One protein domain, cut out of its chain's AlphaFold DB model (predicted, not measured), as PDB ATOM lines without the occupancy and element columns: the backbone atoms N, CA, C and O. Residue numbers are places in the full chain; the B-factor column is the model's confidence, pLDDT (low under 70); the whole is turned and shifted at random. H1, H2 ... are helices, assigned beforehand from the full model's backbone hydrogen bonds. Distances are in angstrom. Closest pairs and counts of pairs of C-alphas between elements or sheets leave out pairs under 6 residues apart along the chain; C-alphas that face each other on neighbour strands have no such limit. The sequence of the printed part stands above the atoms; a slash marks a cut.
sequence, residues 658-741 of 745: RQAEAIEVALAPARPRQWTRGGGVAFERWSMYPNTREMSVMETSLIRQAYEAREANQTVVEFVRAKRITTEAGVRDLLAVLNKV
ATOM      1  N   ARG A 658     154.942 228.904 187.600       84.00
ATOM      2  CA  ARG A 658     154.821 229.333 189.009       84.00
ATOM      3  C   ARG A 658     154.093 228.315 189.881       84.00
ATOM      4  O   ARG A 658     154.429 228.147 191.052       84.00
ATOM      5  N   GLN A 659     153.081 227.638 189.336       83.75
ATOM      6  CA  GLN A 659     152.368 226.594 190.067       83.75
ATOM      7  C   GLN A 659     153.268 225.379 190.330       83.75
ATOM      8  O   GLN A 659     153.227 224.833 191.432       83.75
ATOM      9  N   ALA A 660     154.092 224.976 189.357       84.50
ATOM     10  CA  ALA A 660     155.063 223.897 189.531       84.50
ATOM     11  C   ALA A 660     156.122 224.244 190.595       84.50
ATOM     12  O   ALA A 660     156.389 223.428 191.477       84.50
ATOM     13  N   GLU A 661     156.653 225.471 190.577       87.94
ATOM     14  CA  GLU A 661     157.586 225.964 191.602       87.94
ATOM     15  C   GLU A 661     156.955 225.966 193.003       87.94
ATOM     16  O   GLU A 661     157.566 225.495 193.963       87.94
ATOM     17  N   ALA A 662     155.706 226.428 193.128       86.31
ATOM     18  CA  ALA A 662     154.988 226.445 194.403       86.31
ATOM     19  C   ALA A 662     154.765 225.034 194.978       86.31
ATOM     20  O   ALA A 662     154.891 224.838 196.188       86.31
ATOM     21  N   ILE A 663     154.474 224.041 194.125       89.19
ATOM     22  CA  ILE A 663     154.383 222.634 194.545       89.19
ATOM     23  C   ILE A 663     155.739 222.159 195.084       89.19
ATOM     24  O   ILE A 663     155.789 221.589 196.170       89.19
ATOM     25  N   GLU A 664     156.846 222.426 194.384       89.62
ATOM     26  CA  GLU A 664     158.178 221.980 194.822       89.62
ATOM     27  C   GLU A 664     158.618 222.574 196.166       89.62
ATOM     28  O   GLU A 664     159.236 221.871 196.978       89.62
ATOM     29  N   VAL A 665     158.270 223.838 196.427       88.44
ATOM     30  CA  VAL A 665     158.496 224.491 197.726       88.44
ATOM     31  C   VAL A 665     157.625 223.850 198.811       88.44
ATOM     32  O   VAL A 665     158.128 223.478 199.872       88.44
ATOM     33  N   ALA A 666     156.337 223.635 198.531       89.31
ATOM     34  CA  ALA A 666     155.384 223.064 199.482       89.31
ATOM     35  C   ALA A 666     155.732 221.637 199.940       89.31
ATOM     36  O   ALA A 666     155.323 221.233 201.029       89.31
ATOM     37  N   LEU A 667     156.502 220.878 199.148       91.69
ATOM     38  CA  LEU A 667     156.918 219.506 199.469       91.69
ATOM     39  C   LEU A 667     157.890 219.393 200.651       91.69
ATOM     40  O   LEU A 667     158.117 218.277 201.123       91.69
ATOM     41  N   ALA A 668     158.468 220.494 201.146       90.81
ATOM     42  CA  ALA A 668     159.472 220.470 202.215       90.81
ATOM     43  C   ALA A 668     159.098 219.584 203.433       90.81
ATOM     44  O   ALA A 668     159.934 218.768 203.831       90.81
ATOM     45  N   PRO A 669     157.859 219.617 203.977       89.94
ATOM     46  CA  PRO A 669     157.467 218.779 205.117       89.94
ATOM     47  C   PRO A 669     157.378 217.276 204.803       89.94
ATOM     48  O   PRO A 669     157.433 216.458 205.723       89.94
ATOM     49  N   ALA A 670     157.229 216.901 203.526       89.38
ATOM     50  CA  ALA A 670     157.110 215.513 203.075       89.38
ATOM     51  C   ALA A 670     158.472 214.847 202.810       89.38
ATOM     52  O   ALA A 670     158.580 213.630 202.919       89.38
ATOM     53  N   ARG A 671     159.520 215.630 202.509       90.88
ATOM     54  CA  ARG A 671     160.874 215.128 202.201       90.88
ATOM     55  C   ARG A 671     161.495 214.207 203.264       90.88
ATOM     56  O   ARG A 671     162.111 213.225 202.860       90.88
ATOM     57  N   PRO A 672     161.366 214.460 204.584       89.38
ATOM     58  CA  PRO A 672     161.948 213.576 205.593       89.38
ATOM     59  C   PRO A 672     161.089 212.338 205.899       89.38
ATOM     60  O   PRO A 672     161.505 211.512 206.703       89.38
ATOM     61  N   ARG A 673     159.889 212.214 205.315       88.38
ATOM     62  CA  ARG A 673     158.931 211.151 205.646       88.38
ATOM     63  C   ARG A 673     159.141 209.929 204.768       88.38
ATOM     64  O   ARG A 673     159.330 210.046 203.556       88.38
ATOM     65  N   GLN A 674     159.027 208.754 205.369       89.62
ATOM     66  CA  GLN A 674     159.008 207.486 204.642       89.62
ATOM     67  C   GLN A 674     157.719 206.731 204.938       89.62
ATOM     68  O   GLN A 674     157.065 206.967 205.951       89.62
ATOM     69  N   TRP A 675     157.338 205.826 204.041       89.44
ATOM     70  CA  TRP A 675     156.268 204.886 204.342       89.44
ATOM     71  C   TRP A 675     156.751 203.869 205.373       89.44
ATOM     72  O   TRP A 675     157.835 203.299 205.223       89.44
ATOM     73  N   THR A 676     155.925 203.582 206.375       83.94
ATOM     74  CA  THR A 676     156.216 202.559 207.386       83.94
ATOM     75  C   THR A 676     156.409 201.181 206.734       83.94
ATOM     76  O   THR A 676     155.510 200.683 206.051       83.94
ATOM     77  N   ARG A 677     157.569 200.534 206.949       68.81
ATOM     78  CA  ARG A 677     157.864 199.168 206.466       68.81
ATOM     79  C   ARG A 677     157.429 198.116 207.494       68.81
ATOM     80  O   ARG A 677     157.803 198.209 208.655       68.81
ATOM     81  N   GLY A 678     156.705 197.083 207.053       59.34
ATOM     82  CA  GLY A 678     156.553 195.827 207.806       59.34
ATOM     83  C   GLY A 678     155.683 195.868 209.072       59.34
ATOM     84  O   GLY A 678     156.127 195.424 210.123       59.34
ATOM     85  N   GLY A 679     154.433 196.335 208.979       52.06
ATOM     86  CA  GLY A 679     153.490 196.277 210.111       52.06
ATOM     87  C   GLY A 679     152.089 196.841 209.851       52.06
ATOM     88  O   GLY A 679     151.422 197.279 210.780       52.06
ATOM     89  N   GLY A 680     151.636 196.883 208.596       49.56
ATOM     90  CA  GLY A 680     150.345 197.464 208.232       49.56
ATOM     91  C   GLY A 680     149.270 196.398 208.112       49.56
ATOM     92  O   GLY A 680     149.140 195.764 207.072       49.56
ATOM     93  N   VAL A 681     148.493 196.225 209.172       51.09
ATOM     94  CA  VAL A 681     147.143 195.663 209.135       51.09
ATOM     95  C   VAL A 681     146.439 196.102 207.829       51.09
ATOM     96  O   VAL A 681     146.370 197.301 207.563       51.09
ATOM     97  N   ALA A 682     146.004 195.152 206.985       55.12
ATOM     98  CA  ALA A 682     145.320 195.432 205.713       55.12
ATOM     99  C   ALA A 682     144.226 196.496 205.910       55.12
ATOM    100  O   ALA A 682     143.605 196.512 206.972       55.12
ATOM    101  N   PHE A 683     143.971 197.358 204.914       57.66
ATOM    102  CA  PHE A 683     142.941 198.414 204.976       57.66
ATOM    103  C   PHE A 683     141.612 197.915 205.590       57.66
ATOM    104  O   PHE A 683     140.986 198.613 206.382       57.66
ATOM    105  N   GLU A 684     141.247 196.655 205.327       53.62
ATOM    106  CA  GLU A 684     140.069 195.958 205.865       53.62
ATOM    107  C   GLU A 684     140.007 195.839 207.400       53.62
ATOM    108  O   GLU A 684     138.926 195.744 207.974       53.62
ATOM    109  N   ARG A 685     141.147 195.871 208.091       52.00
ATOM    110  CA  ARG A 685     141.253 195.777 209.556       52.00
ATOM    111  C   ARG A 685     141.511 197.146 210.223       52.00
ATOM    112  O   ARG A 685     141.595 197.224 211.447       52.00
ATOM    113  N   TRP A 686     141.614 198.235 209.454       59.09
ATOM    114  CA  TRP A 686     141.856 199.597 209.965       59.09
ATOM    115  C   TRP A 686     140.609 200.230 210.638       59.09
ATOM    116  O   TRP A 686     140.716 201.152 211.449       59.09
ATOM    117  N   SER A 687     139.429 199.636 210.430       55.16
ATOM    118  CA  SER A 687     138.184 199.908 211.171       55.16
ATOM    119  C   SER A 687     138.239 199.549 212.669       55.16
ATOM    120  O   SER A 687     137.322 199.896 213.411       55.16
ATOM    121  N   MET A 688     139.300 198.872 213.129       50.69
ATOM    122  CA  MET A 688     139.465 198.444 214.526       50.69
ATOM    123  C   MET A 688     140.218 199.448 215.420       50.69
ATOM    124  O   MET A 688     140.323 199.216 216.624       50.69
ATOM    125  N   TYR A 689     140.736 200.558 214.881       56.41
ATOM    126  CA  TYR A 689     141.424 201.575 215.687       56.41
ATOM    127  C   TYR A 689     140.428 202.586 216.293       56.41
ATOM    128  O   TYR A 689     139.563 203.086 215.578       56.41
ATOM    129  N   PRO A 690     140.554 202.967 217.580       54.03
ATOM    130  CA  PRO A 690     139.616 203.886 218.241       54.03
ATOM    131  C   PRO A 690     139.470 205.246 217.538       54.03
ATOM    132  O   PRO A 690     138.383 205.817 217.513       54.03
ATOM    133  N   ASN A 691     140.548 205.726 216.910       57.03
ATOM    134  CA  ASN A 691     140.638 207.058 216.304       57.03
ATOM    135  C   ASN A 691     140.067 207.146 214.874       57.03
ATOM    136  O   ASN A 691     140.161 208.200 214.250       57.03
ATOM    137  N   THR A 692     139.504 206.062 214.321       58.31
ATOM    138  CA  THR A 692     138.973 206.038 212.940       58.31
ATOM    139  C   THR A 692     137.461 206.238 212.860       58.31
ATOM    140  O   THR A 692     136.938 206.497 211.779       58.31
ATOM    141  N   ARG A 693     136.752 206.204 214.000       60.31
ATOM    142  CA  ARG A 693     135.296 206.440 214.078       60.31
ATOM    143  C   ARG A 693     134.882 207.894 213.801       60.31
ATOM    144  O   ARG A 693     133.707 208.135 213.555       60.31
ATOM    145  N   GLU A 694     135.829 208.832 213.804       67.19
ATOM    146  CA  GLU A 694     135.598 210.278 213.628       67.19
ATOM    147  C   GLU A 694     136.106 210.834 212.280       67.19
ATOM    148  O   GLU A 694     136.139 212.047 212.082       67.19
ATOM    149  N   MET A 695     136.531 209.981 211.342       72.81
ATOM    150  CA  MET A 695     137.163 210.434 210.094       72.81
ATOM    151  C   MET A 695     136.159 210.751 208.987       72.81
ATOM    152  O   MET A 695     135.170 210.047 208.779       72.81
ATOM    153  N   SER A 696     136.449 211.799 208.217       81.25
ATOM    154  CA  SER A 696     135.631 212.192 207.071       81.25
ATOM    155  C   SER A 696     135.786 211.237 205.878       81.25
ATOM    156  O   SER A 696     136.793 210.543 205.699       81.25
ATOM    157  N   VAL A 697     134.793 211.259 204.982       78.88
ATOM    158  CA  VAL A 697     134.828 210.530 203.699       78.88
ATOM    159  C   VAL A 697     136.048 210.939 202.858       78.88
ATOM    160  O   VAL A 697     136.664 210.098 202.203       78.88
ATOM    161  N   MET A 698     136.440 212.218 202.909       80.75
ATOM    162  CA  MET A 698     137.623 212.724 202.204       80.75
ATOM    163  C   MET A 698     138.929 212.179 202.787       80.75
ATOM    164  O   MET A 698     139.781 211.728 202.021       80.75
ATOM    165  N   GLU A 699     139.080 212.161 204.115       83.38
ATOM    166  CA  GLU A 699     140.257 211.569 204.767       83.38
ATOM    167  C   GLU A 699     140.360 210.068 204.457       83.38
ATOM    168  O   GLU A 699     141.436 209.580 204.115       83.38
ATOM    169  N   THR A 700     139.234 209.350 204.469       81.38
ATOM    170  CA  THR A 700     139.180 207.914 204.133       81.38
ATOM    171  C   THR A 700     139.656 207.642 202.700       81.38
ATOM    172  O   THR A 700     140.444 206.725 202.460       81.38
ATOM    173  N   SER A 701     139.222 208.465 201.738       83.69
ATOM    174  CA  SER A 701     139.649 208.363 200.335       83.69
ATOM    175  C   SER A 701     141.132 208.702 200.153       83.69
ATOM    176  O   SER A 701     141.846 208.003 199.433       83.69
ATOM    177  N   LEU A 702     141.624 209.734 200.845       87.88
ATOM    178  CA  LEU A 702     143.035 210.120 200.828       87.88
ATOM    179  C   LEU A 702     143.937 208.994 201.350       87.88
ATOM    180  O   LEU A 702     144.975 208.712 200.753       87.88
ATOM    181  N   ILE A 703     143.523 208.329 202.428       86.19
ATOM    182  CA  ILE A 703     144.271 207.227 203.042       86.19
ATOM    183  C   ILE A 703     144.303 206.017 202.120       86.19
ATOM    184  O   ILE A 703     145.369 205.441 201.922       86.19
ATOM    185  N   ARG A 704     143.178 205.677 201.482       84.94
ATOM    186  CA  ARG A 704     143.146 204.629 200.456       84.94
ATOM    187  C   ARG A 704     144.133 204.916 199.321       84.94
ATOM    188  O   ARG A 704     144.929 204.050 198.975       84.94
ATOM    189  N   GLN A 705     144.135 206.142 198.799       89.00
ATOM    190  CA  GLN A 705     145.070 206.546 197.743       89.00
ATOM    191  C   GLN A 705     146.531 206.506 198.218       89.00
ATOM    192  O   GLN A 705     147.418 206.194 197.430       89.00
ATOM    193  N   ALA A 706     146.799 206.821 199.489       88.75
ATOM    194  CA  ALA A 706     148.136 206.730 200.075       88.75
ATOM    195  C   ALA A 706     148.609 205.275 200.215       88.75
ATOM    196  O   ALA A 706     149.765 204.979 199.920       88.75
ATOM    197  N   TYR A 707     147.712 204.360 200.600       86.12
ATOM    198  CA  TYR A 707     147.982 202.920 200.585       86.12
ATOM    199  C   TYR A 707     148.299 202.433 199.168       86.12
ATOM    200  O   TYR A 707     149.330 201.801 198.969       86.12
ATOM    201  N   GLU A 708     147.467 202.767 198.182       87.31
ATOM    202  CA  GLU A 708     147.686 202.388 196.778       87.31
ATOM    203  C   GLU A 708     149.026 202.930 196.246       87.31
ATOM    204  O   GLU A 708     149.782 202.196 195.612       87.31
ATOM    205  N   ALA A 709     149.370 204.183 196.562       88.88
ATOM    206  CA  ALA A 709     150.651 204.785 196.192       88.88
ATOM    207  C   ALA A 709     151.847 204.071 196.837       88.88
ATOM    208  O   ALA A 709     152.851 203.819 196.169       88.88
ATOM    209  N   ARG A 710     151.729 203.695 198.117       87.75
ATOM    210  CA  ARG A 710     152.746 202.906 198.821       87.75
ATOM    211  C   ARG A 710     152.941 201.531 198.181       87.75
ATOM    212  O   ARG A 710     154.081 201.147 197.942       87.75
ATOM    213  N   GLU A 711     151.858 200.805 197.892       85.81
ATOM    214  CA  GLU A 711     151.919 199.482 197.240       85.81
ATOM    215  C   GLU A 711     152.480 199.574 195.812       85.81
ATOM    216  O   GLU A 711     153.176 198.674 195.346       85.81
ATOM    217  N   ALA A 712     152.256 200.703 195.137       88.25
ATOM    218  CA  ALA A 712     152.864 201.021 193.849       88.25
ATOM    219  C   ALA A 712     154.338 201.473 193.946       88.25
ATOM    220  O   ALA A 712     154.899 201.918 192.945       88.25
ATOM    221  N   ASN A 713     154.978 201.370 195.119       87.50
ATOM    222  CA  ASN A 713     156.347 201.823 195.396       87.50
ATOM    223  C   ASN A 713     156.599 203.322 195.141       87.50
ATOM    224  O   ASN A 713     157.746 203.725 194.946       87.50
ATOM    225  N   GLN A 714     155.564 204.166 195.176       91.75
ATOM    226  CA  GLN A 714     155.755 205.618 195.148       91.75
ATOM    227  C   GLN A 714     156.322 206.084 196.487       91.75
ATOM    228  O   GLN A 714     155.935 205.584 197.539       91.75
ATOM    229  N   THR A 715     157.207 207.072 196.482       93.19
ATOM    230  CA  THR A 715     157.674 207.755 197.695       93.19
ATOM    231  C   THR A 715     156.589 208.677 198.266       93.19
ATOM    232  O   THR A 715     155.673 209.104 197.561       93.19
ATOM    233  N   VAL A 716     156.698 209.045 199.548       90.12
ATOM    234  CA  VAL A 716     155.784 210.027 200.168       90.12
ATOM    235  C   VAL A 716     155.825 211.356 199.403       90.12
ATOM    236  O   VAL A 716     154.792 211.984 199.190       90.12
ATOM    237  N   VAL A 717     157.004 211.759 198.922       92.75
ATOM    238  CA  VAL A 717     157.189 212.980 198.125       92.75
ATOM    239  C   VAL A 717     156.454 212.892 196.786       92.75
ATOM    240  O   VAL A 717     155.754 213.835 196.426       92.75
ATOM    241  N   GLU A 718     156.555 211.772 196.068       92.38
ATOM    242  CA  GLU A 718     155.837 211.566 194.801       92.38
ATOM    243  C   GLU A 718     154.320 211.563 194.998       92.38
ATOM    244  O   GLU A 718     153.595 212.194 194.227       92.38
ATOM    245  N   PHE A 719     153.841 210.937 196.077       93.44
ATOM    246  CA  PHE A 719     152.424 210.941 196.423       93.44
ATOM    247  C   PHE A 719     151.904 212.352 196.715       93.44
ATOM    248  O   PHE A 719     150.875 212.760 196.171       93.44
ATOM    249  N   VAL A 720     152.615 213.120 197.547       92.00
ATOM    250  CA  VAL A 720     152.228 214.501 197.875       92.00
ATOM    251  C   VAL A 720     152.308 215.395 196.633       92.00
ATOM    252  O   VAL A 720     151.393 216.184 196.394       92.00
ATOM    253  N   ARG A 721     153.333 215.220 195.785       92.62
ATOM    254  CA  ARG A 721     153.474 215.938 194.506       92.62
ATOM    255  C   ARG A 721     152.282 215.666 193.586       92.62
ATOM    256  O   ARG A 721     151.741 216.597 192.990       92.62
ATOM    257  N   ALA A 722     151.801 214.423 193.536       91.25
ATOM    258  CA  ALA A 722     150.620 214.048 192.759       91.25
ATOM    259  C   ALA A 722     149.319 214.712 193.255       91.25
ATOM    260  O   ALA A 722     148.375 214.851 192.476       91.25
ATOM    261  N   LYS A 723     149.258 215.178 194.513       92.31
ATOM    262  CA  LYS A 723     148.106 215.939 195.039       92.31
ATOM    263  C   LYS A 723     148.089 217.408 194.629       92.31
ATOM    264  O   LYS A 723     147.099 218.080 194.901       92.31
ATOM    265  N   ARG A 724     149.141 217.899 193.957       91.38
ATOM    266  CA  ARG A 724     149.243 219.280 193.448       91.38
ATOM    267  C   ARG A 724     148.973 220.347 194.520       91.38
ATOM    268  O   ARG A 724     148.393 221.392 194.232       91.38
ATOM    269  N   ILE A 725     149.385 220.079 195.759       90.06
ATOM    270  CA  ILE A 725     149.252 221.018 196.874       90.06
ATOM    271  C   ILE A 725     150.366 222.062 196.757       90.06
ATOM    272  O   ILE A 725     151.540 221.714 196.704       90.06
ATOM    273  N   THR A 726     149.991 223.338 196.714       89.12
ATOM    274  CA  THR A 726     150.903 224.472 196.475       89.12
ATOM    275  C   THR A 726     151.356 225.179 197.754       89.12
ATOM    276  O   THR A 726     152.068 226.176 197.680       89.12
ATOM    277  N   THR A 727     150.938 224.706 198.934       91.56
ATOM    278  CA  THR A 727     151.274 225.321 200.227       91.56
ATOM    279  C   THR A 727     151.819 224.298 201.218       91.56
ATOM    280  O   THR A 727     151.323 223.176 201.317       91.56
ATOM    281  N   GLU A 728     152.818 224.697 202.011       90.88
ATOM    282  CA  GLU A 728     153.369 223.826 203.057       90.88
ATOM    283  C   GLU A 728     152.318 223.425 204.099       90.88
ATOM    284  O   GLU A 728     152.341 222.298 204.585       90.88
ATOM    285  N   ALA A 729     151.398 224.332 204.449       90.00
ATOM    286  CA  ALA A 729     150.323 224.055 205.402       90.00
ATOM    287  C   ALA A 729     149.439 222.896 204.920       90.00
ATOM    288  O   ALA A 729     149.248 221.930 205.651       90.00
ATOM    289  N   GLY A 730     149.019 222.926 203.650       89.56
ATOM    290  CA  GLY A 730     148.221 221.848 203.067       89.56
ATOM    291  C   GLY A 730     148.977 220.516 203.012       89.56
ATOM    292  O   GLY A 730     148.387 219.457 203.220       89.56
ATOM    293  N   VAL A 731     150.298 220.550 202.789       92.00
ATOM    294  CA  VAL A 731     151.131 219.342 202.866       92.00
ATOM    295  C   VAL A 731     151.196 218.815 204.302       92.00
ATOM    296  O   VAL A 731     151.064 217.611 204.507       92.00
ATOM    297  N   ARG A 732     151.342 219.679 205.313       91.81
ATOM    298  CA  ARG A 732     151.338 219.263 206.728       91.81
ATOM    299  C   ARG A 732     150.004 218.655 207.145       91.81
ATOM    300  O   ARG A 732     150.019 217.633 207.824       91.81
ATOM    301  N   ASP A 733     148.890 219.224 206.699       90.69
ATOM    302  CA  ASP A 733     147.554 218.695 206.979       90.69
ATOM    303  C   ASP A 733     147.378 217.297 206.372       90.69
ATOM    304  O   ASP A 733     146.952 216.367 207.059       90.69
ATOM    305  N   LEU A 734     147.806 217.110 205.117       92.44
ATOM    306  CA  LEU A 734     147.825 215.796 204.473       92.44
ATOM    307  C   LEU A 734     148.670 214.798 205.276       92.44
ATOM    308  O   LEU A 734     148.212 213.692 205.562       92.44
ATOM    309  N   LEU A 735     149.887 215.177 205.671       92.31
ATOM    310  CA  LEU A 735     150.770 214.299 206.445       92.31
ATOM    311  C   LEU A 735     150.201 213.995 207.839       92.31
ATOM    312  O   LEU A 735     150.387 212.888 208.339       92.31
ATOM    313  N   ALA A 736     149.488 214.934 208.467       88.69
ATOM    314  CA  ALA A 736     148.818 214.717 209.746       88.69
ATOM    315  C   ALA A 736     147.744 213.626 209.637       88.69
ATOM    316  O   ALA A 736     147.682 212.746 210.495       88.69
ATOM    317  N   VAL A 737     146.963 213.624 208.551       87.44
ATOM    318  CA  VAL A 737     145.977 212.567 208.274       87.44
ATOM    319  C   VAL A 737     146.653 211.201 208.121       87.44
ATOM    320  O   VAL A 737     146.187 210.222 208.701       87.44
ATOM    321  N   LEU A 738     147.784 211.127 207.414       87.75
ATOM    322  CA  LEU A 738     148.538 209.873 207.258       87.75
ATOM    323  C   LEU A 738     149.217 209.414 208.565       87.75
ATOM    324  O   LEU A 738     149.339 208.215 208.819       87.75
ATOM    325  N   ASN A 739     149.617 210.347 209.431       85.81
ATOM    326  CA  ASN A 739     150.180 210.033 210.748       85.81
ATOM    327  C   ASN A 739     149.138 209.449 211.712       85.81
ATOM    328  O   ASN A 739     149.479 208.540 212.465       85.81
ATOM    329  N   LYS A 740     147.868 209.894 211.662       82.06
ATOM    330  CA  LYS A 740     146.770 209.328 212.487       82.06
ATOM    331  C   LYS A 740     146.635 207.806 212.333       82.06
ATOM    332  O   LYS A 740     146.066 207.144 213.196       82.06
ATOM    333  N   VAL A 741     147.139 207.272 211.220       78.25
ATOM    334  CA  VAL A 741     146.979 205.876 210.800       78.25
ATOM    335  C   VAL A 741     148.290 205.114 210.744       78.25
ATOM    336  O   VAL A 741     148.328 203.997 210.237       78.25
TER     337      VAL A 741
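Overview. This is residues 658 to 741 of the 745 residues of an uncharacterized protein of Sinobacteraceae bacterium (UniProt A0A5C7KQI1). What shape do these atoms make? H5 and H3 meet as a T in the middle of an elongated model, with H4 close by; H1 meets the start of H5 at one end, and H2 lies at the other end, touching no helix. What is it made of? The printed part has 84 residues with five named helices, H1 to H5 in that order, no named strand, and the class is all helix. It is compact, with a radius of gyration of the C-alphas of 13.2 A and spans of 42 by 26 by 18 A.

Arrangement. What does the first helix meet? H1, residues 658 to 666, and H5, residues 728 to 739, touch only at their ends, H5 with residues 728 to 731 alone; the closest C-alphas, of Ala 666 and Glu 728, are 4.2 A apart. What does H3 meet? H3, residues 697 to 711, touches H5 about perpendicular at 79 degrees, the closest C-alphas being Ile 703 and Leu 738, 6.6 A apart. H3 and H4, residues 716 to 722, only just touch, with 3 pairs of C-alphas within 8 A, the closest Ala 709 and Phe 719 at 6.4 A. How are the backbones? Every O i to N i+4 pair is within hydrogen-bond range in H1, H3, H4 and H5; in H2, residues 683 to 688, 0 of 2 are, and 2 of 3 O i to N i+3 pairs.

Along the chain. Where does H1 begin? C-alpha 658 is at (154.821, 229.333, 189.009). How long are the helices? First to last C-alpha, H1 spans 12.2 A, H2 10.2 A, H3 21.4 A, H4 9.9 A and H5 16.1 A, ending at C-alpha 739 at (150.180, 210.033, 210.748).

Size, cuts and confidence. Is there a cut? The printed part has no cut; the link from H1 to H2, 16 residues, is long. Where is confidence low? Residues 677 to 694 are under 70.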